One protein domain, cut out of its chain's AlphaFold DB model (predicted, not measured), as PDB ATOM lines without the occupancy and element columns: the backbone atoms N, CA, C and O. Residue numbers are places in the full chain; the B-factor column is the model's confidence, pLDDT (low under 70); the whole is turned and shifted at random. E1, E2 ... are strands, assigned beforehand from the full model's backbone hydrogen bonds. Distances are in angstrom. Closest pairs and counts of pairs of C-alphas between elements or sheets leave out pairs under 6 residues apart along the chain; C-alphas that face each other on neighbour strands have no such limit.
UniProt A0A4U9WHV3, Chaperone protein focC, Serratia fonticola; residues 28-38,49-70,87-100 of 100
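Overview. This is residues 28 to 38, 49 to 70 and 87 to 100 of the 100 residues of the protein "Chaperone protein focC" of Serratia fonticola (UniProt A0A4U9WHV3). There is little regular structure: two short two-stranded ribbons, E1 with E2 and E3 with E4, make the arms of an open U, joined at one end by residues 54 to 58. Unnamed residues 33 to 38, 63 to 70 and 87 to 92 lie toward its open end. The 47 printed residues, 14 in four named strands, are all strand in class, with both sheets antiparallel and no named helix. The whole is loose, with radius of gyration of the C-alphas 12.4 A and spans 39 by 19 by 14 A.

Along the chain. E1, residues 30 to 32, begins at C-alpha (37.415, -48.758, 36.637) and measures 6.9 A. E2, 51 to 53, measures 6.8 A. E3, 59 to 62, and E4, 93 to 96, each measure 9.6 A; E4 ends at C-alpha (32.668, -53.872, 30.203).

Arrangement. E1 and E2 are antiparallel at 158 degrees, with N 31 and O 52 2.8 A apart. E2 and E3 are only just apart, at 8.2 A. E3 and E4 are antiparallel at 154 degrees, with N 61 and O 94 2.8 A apart. The closest C-alphas of E2 and E4, Asn 53 and Leu 96, are 6.6 A apart.

Size, cuts and confidence. The C-alphas farthest apart, Asn 70 and Lys 100, span 41.0 A. Cuts leave gaps of 11.4 A between C-alphas 38 and 49 and 16.7 A between 70 and 87. The link E2 to E3 is tight. Residue 100 has pLDDT under 70.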
ATOM      1  N   THR A  28      44.898 -47.868  37.261       87.00
ATOM      2  CA  THR A  28      44.362 -49.180  36.885       87.00
ATOM      3  C   THR A  28      42.947 -49.347  37.443       87.00
ATOM      4  O   THR A  28      42.565 -48.692  38.414       87.00
ATOM      5  N   GLY A  29      42.145 -50.216  36.825       91.38
ATOM      6  CA  GLY A  29      40.777 -50.500  37.277       91.38
ATOM      7  C   GLY A  29      39.691 -49.715  36.537       91.38
ATOM      8  O   GLY A  29      39.841 -49.375  35.364       91.38
ATOM      9  N   ILE A  30      38.564 -49.470  37.211       92.88
ATOM     10  CA  ILE A  30      37.415 -48.758  36.637       92.88
ATOM     11  C   ILE A  30      37.556 -47.260  36.884       92.88
ATOM     12  O   ILE A  30      37.718 -46.820  38.020       92.88
ATOM     13  N   SER A  31      37.438 -46.471  35.822       92.56
ATOM     14  CA  SER A  31      37.476 -45.012  35.892       92.56
ATOM     15  C   SER A  31      36.231 -44.398  35.266       92.56
ATOM     16  O   SER A  31      35.681 -44.912  34.294       92.56
ATOM     17  N   PHE A  32      35.786 -43.290  35.849       91.62
ATOM     18  CA  PHE A  32      34.655 -42.507  35.372       91.62
ATOM     19  C   PHE A  32      35.171 -41.162  34.881       91.62
ATOM     20  O   PHE A  32      35.935 -40.506  35.587       91.62
ATOM     21  N   TYR A  33      34.735 -40.731  33.696       88.38
ATOM     22  CA  TYR A  33      35.114 -39.414  33.174       88.38
ATOM     23  C   TYR A  33      34.593 -38.272  34.064       88.38
ATOM     24  O   TYR A  33      35.277 -37.274  34.273       88.38
ATOM     25  N   VAL A  34      33.393 -38.438  34.628       89.94
ATOM     26  CA  VAL A  34      32.796 -37.521  35.606       89.94
ATOM     27  C   VAL A  34      32.153 -38.310  36.738       89.94
ATOM     28  O   VAL A  34      31.574 -39.367  36.513       89.94
ATOM     29  N   LEU A  35      32.216 -37.782  37.959       90.62
ATOM     30  CA  LEU A  35      31.550 -38.385  39.123       90.62
ATOM     31  C   LEU A  35      30.186 -37.753  39.421       90.62
ATOM     32  O   LEU A  35      29.364 -38.342  40.115       90.62
ATOM     33  N   ARG A  36      29.935 -36.552  38.889       89.50
ATOM     34  CA  ARG A  36      28.690 -35.811  39.086       89.50
ATOM     35  C   ARG A  36      28.150 -35.340  37.748       89.50
ATOM     36  O   ARG A  36      28.832 -34.639  37.008       89.50
ATOM     37  N   VAL A  37      26.895 -35.682  37.489       88.50
ATOM     38  CA  VAL A  37      26.115 -35.167  36.365       88.50
ATOM     39  C   VAL A  37      25.073 -34.198  36.914       88.50
ATOM     40  O   VAL A  37      24.380 -34.515  37.879       88.50
ATOM     41  N   ILE A  38      24.969 -33.013  36.317       89.12
ATOM     42  CA  ILE A  38      23.928 -32.031  36.633       89.12
ATOM     43  C   ILE A  38      22.981 -31.980  35.440       89.12
ATOM     44  O   ILE A  38      23.407 -31.671  34.329       89.12
ATOM     45  N   LEU A  49      27.344 -40.938  30.612       90.94
ATOM     46  CA  LEU A  49      28.479 -41.141  31.502       90.94
ATOM     47  C   LEU A  49      29.444 -42.111  30.826       90.94
ATOM     48  O   LEU A  49      29.040 -43.205  30.433       90.94
ATOM     49  N   VAL A  50      30.706 -41.711  30.691       92.81
ATOM     50  CA  VAL A  50      31.749 -42.572  30.126       92.81
ATOM     51  C   VAL A  50      32.460 -43.300  31.258       92.81
ATOM     52  O   VAL A  50      32.945 -42.670  32.204       92.81
ATOM     53  N   VAL A  51      32.505 -44.625  31.133       93.25
ATOM     54  CA  VAL A  51      33.192 -45.537  32.047       93.25
ATOM     55  C   VAL A  51      34.270 -46.276  31.266       93.25
ATOM     56  O   VAL A  51      33.988 -46.868  30.227       93.25
ATOM     57  N   ASP A  52      35.491 -46.251  31.783       92.88
ATOM     58  CA  ASP A  52      36.655 -46.914  31.211       92.88
ATOM     59  C   ASP A  52      37.119 -48.044  32.135       92.88
ATOM     60  O   ASP A  52      37.364 -47.819  33.322       92.88
ATOM     61  N   ASN A  53      37.299 -49.242  31.578       94.81
ATOM     62  CA  ASN A  53      37.931 -50.367  32.261       94.81
ATOM     63  C   ASN A  53      39.401 -50.477  31.850       94.81
ATOM     64  O   ASN A  53      39.722 -51.054  30.817       94.81
ATOM     65  N   LYS A  54      40.289 -49.934  32.674       93.25
ATOM     66  CA  LYS A  54      41.746 -49.994  32.504       93.25
ATOM     67  C   LYS A  54      42.370 -51.187  33.239       93.25
ATOM     68  O   LYS A  54      43.551 -51.158  33.575       93.25
ATOM     69  N   SER A  55      41.572 -52.191  33.596       92.62
ATOM     70  CA  SER A  55      42.076 -53.448  34.158       92.62
ATOM     71  C   SER A  55      42.290 -54.497  33.061       92.62
ATOM     72  O   SER A  55      41.888 -54.298  31.917       92.62
ATOM     73  N   ALA A  56      42.887 -55.632  33.432       93.44
ATOM     74  CA  ALA A  56      43.042 -56.783  32.546       93.44
ATOM     75  C   ALA A  56      41.765 -57.639  32.416       93.44
ATOM     76  O   ALA A  56      41.633 -58.394  31.451       93.44
ATOM     77  N   ASP A  57      40.828 -57.522  33.360       95.25
ATOM     78  CA  ASP A  57      39.648 -58.380  33.450       95.25
ATOM     79  C   ASP A  57      38.403 -57.686  32.895       95.25
ATOM     80  O   ASP A  57      38.253 -56.467  32.957       95.25
ATOM     81  N   ALA A  58      37.466 -58.470  32.367       96.50
ATOM     82  CA  ALA A  58      36.150 -57.959  31.993       96.50
ATOM     83  C   ALA A  58      35.205 -57.944  33.202       96.50
ATOM     84  O   ALA A  58      35.192 -58.884  33.998       96.50
ATOM     85  N   TYR A  59      34.336 -56.936  33.277       96.75
ATOM     86  CA  TYR A  59      33.335 -56.814  34.340       96.75
ATOM     87  C   TYR A  59      31.916 -56.857  33.795       96.75
ATOM     88  O   TYR A  59      31.633 -56.370  32.703       96.75
ATOM     89  N   LEU A  60      30.992 -57.393  34.590       97.56
ATOM     90  CA  LEU A  60      29.566 -57.180  34.384       97.56
ATOM     91  C   LEU A  60      29.140 -55.957  35.205       97.56
ATOM     92  O   LEU A  60      29.153 -56.000  36.433       97.56
ATOM     93  N   MET A  61      28.785 -54.866  34.533       95.75
ATOM     94  CA  MET A  61      28.387 -53.612  35.164       95.75
ATOM     95  C   MET A  61      26.871 -53.447  35.114       95.75
ATOM     96  O   MET A  61      26.273 -53.450  34.039       95.75
ATOM     97  N   GLN A  62      26.257 -53.262  36.283       95.06
ATOM     98  CA  GLN A  62      24.844 -52.921  36.411       95.06
ATOM     99  C   GLN A  62      24.690 -51.435  36.728       95.06
ATOM    100  O   GLN A  62      25.314 -50.928  37.659       95.06
ATOM    101  N   SER A  63      23.824 -50.747  35.988       92.56
ATOM    102  CA  SER A  63      23.468 -49.358  36.257       92.56
ATOM    103  C   SER A  63      22.098 -49.282  36.936       92.56
ATOM    104  O   SER A  63      21.173 -50.031  36.617       92.56
ATOM    105  N   ARG A  64      21.978 -48.402  37.932       88.44
ATOM    106  CA  ARG A  64      20.731 -48.148  38.664       88.44
ATOM    107  C   ARG A  64      20.662 -46.669  39.027       88.44
ATOM    108  O   ARG A  64      21.680 -46.068  39.358       88.44
ATOM    109  N   VAL A  65      19.460 -46.102  39.004       87.62
ATOM    110  CA  VAL A  65      19.178 -44.772  39.555       87.62
ATOM    111  C   VAL A  65      18.311 -44.961  40.792       87.62
ATOM    112  O   VAL A  65      17.337 -45.710  40.751       87.62
ATOM    113  N   ARG A  66      18.679 -44.303  41.893       86.50
ATOM    114  CA  ARG A  66      17.948 -44.340  43.163       86.50
ATOM    115  C   ARG A  66      17.647 -42.919  43.636       86.50
ATOM    116  O   ARG A  66      18.434 -42.020  43.328       86.50
ATOM    117  N   PRO A  67      16.529 -42.704  44.345       86.00
ATOM    118  CA  PRO A  67      16.273 -41.430  44.995       86.00
ATOM    119  C   PRO A  67      17.320 -41.194  46.084       86.00
ATOM    120  O   PRO A  67      17.846 -42.140  46.674       86.00
ATOM    121  N   VAL A  68      17.591 -39.922  46.342       86.50
ATOM    122  CA  VAL A  68      18.386 -39.476  47.485       86.50
ATOM    123  C   VAL A  68      17.457 -38.845  48.515       86.50
ATOM    124  O   VAL A  68      16.448 -38.236  48.148       86.50
ATOM    125  N   ASP A  69      17.790 -38.982  49.792       87.62
ATOM    126  CA  ASP A  69      17.165 -38.203  50.852       87.62
ATOM    127  C   ASP A  69      17.554 -36.725  50.687       87.62
ATOM    128  O   ASP A  69      18.731 -36.385  50.577       87.62
ATOM    129  N   ASN A  70      16.572 -35.825  50.639       86.50
ATOM    130  CA  ASN A  70      16.831 -34.406  50.378       86.50
ATOM    131  C   ASN A  70      17.433 -33.656  51.581       86.50
ATOM    132  O   ASN A  70      17.903 -32.532  51.407       86.50
ATOM    133  N   PHE A  87      13.978 -40.513  35.848       86.12
ATOM    134  CA  PHE A  87      15.122 -40.861  35.018       86.12
ATOM    135  C   PHE A  87      15.244 -42.373  34.851       86.12
ATOM    136  O   PHE A  87      15.079 -43.138  35.800       86.12
ATOM    137  N   ILE A  88      15.611 -42.773  33.639       88.81
ATOM    138  CA  ILE A  88      16.017 -44.127  33.271       88.81
ATOM    139  C   ILE A  88      17.490 -44.105  32.880       88.81
ATOM    140  O   ILE A  88      17.969 -43.134  32.295       88.81
ATOM    141  N   VAL A  89      18.202 -45.182  33.201       91.50
ATOM    142  CA  VAL A  89      19.607 -45.368  32.832       91.50
ATOM    143  C   VAL A  89      19.736 -46.549  31.879       91.50
ATOM    144  O   VAL A  89      19.120 -47.597  32.077       91.50
ATOM    145  N   THR A  90      20.523 -46.362  30.822       94.12
ATOM    146  CA  THR A  90      20.757 -47.370  29.786       94.12
ATOM    147  C   THR A  90      22.240 -47.423  29.413       94.12
ATOM    148  O   THR A  90      22.842 -46.358  29.269       94.12
ATOM    149  N   PRO A  91      22.815 -48.615  29.179       95.00
ATOM    150  CA  PRO A  91      22.201 -49.930  29.377       95.00
ATOM    151  C   PRO A  91      22.061 -50.272  30.878       95.00
ATOM    152  O   PRO A  91      22.941 -49.912  31.661       95.00
ATOM    153  N   PRO A  92      20.991 -50.975  31.303       93.19
ATOM    154  CA  PRO A  92      20.804 -51.368  32.706       93.19
ATOM    155  C   PRO A  92      21.836 -52.406  33.171       93.19
ATOM    156  O   PRO A  92      22.163 -52.482  34.353       93.19
ATOM    157  N   LEU A  93      22.362 -53.201  32.239       96.81
ATOM    158  CA  LEU A  93      23.396 -54.200  32.467       96.81
ATOM    159  C   LEU A  93      24.259 -54.291  31.207       96.81
ATOM    160  O   LEU A  93      23.723 -54.430  30.107       96.81
ATOM    161  N   ALA A  94      25.575 -54.204  31.354       96.62
ATOM    162  CA  ALA A  94      26.509 -54.308  30.240       96.62
ATOM    163  C   ALA A  94      27.788 -55.027  30.655       96.62
ATOM    164  O   ALA A  94      28.257 -54.891  31.786       96.62
ATOM    165  N   ARG A  95      28.373 -55.776  29.716       96.75
ATOM    166  CA  ARG A  95      29.731 -56.296  29.865       96.75
ATOM    167  C   ARG A  95      30.718 -55.202  29.463       96.75
ATOM    168  O   ARG A  95      30.629 -54.661  28.365       96.75
ATOM    169  N   LEU A  96      31.625 -54.871  30.372       95.88
ATOM    170  CA  LEU A  96      32.668 -53.872  30.203       95.88
ATOM    171  C   LEU A  96      33.987 -54.606  29.946       95.88
ATOM    172  O   LEU A  96      34.581 -55.180  30.861       95.88
ATOM    173  N   GLU A  97      34.411 -54.634  28.687       96.31
ATOM    174  CA  GLU A  97      35.664 -55.279  28.283       96.31
ATOM    175  C   GLU A  97      36.879 -54.545  28.844       96.31
ATOM    176  O   GLU A  97      36.826 -53.335  29.064       96.31
ATOM    177  N   ALA A  98      37.981 -55.267  29.032       93.50
ATOM    178  CA  ALA A  98      39.277 -54.645  29.262       93.50
ATOM    179  C   ALA A  98      39.631 -53.740  28.073       93.50
ATOM    180  O   ALA A  98      39.532 -54.149  26.908       93.50
ATOM    181  N   LYS A  99      40.025 -52.500  28.362       80.12
ATOM    182  CA  LYS A  99      40.523 -51.577  27.345       80.12
ATOM    183  C   LYS A  99      41.882 -52.108  26.879       80.12
ATOM    184  O   LYS A  99      42.780 -52.289  27.695       80.12
ATOM    185  N   LYS A 100      41.968 -52.445  25.589       60.34
ATOM    186  CA  LYS A 100      43.199 -52.932  24.951       60.34
ATOM    187  C   LYS A 100      44.264 -51.850  24.878       60.34
ATOM    188  O   LYS A 100      43.872 -50.673  24.697       60.34
TER     189      LYS A 100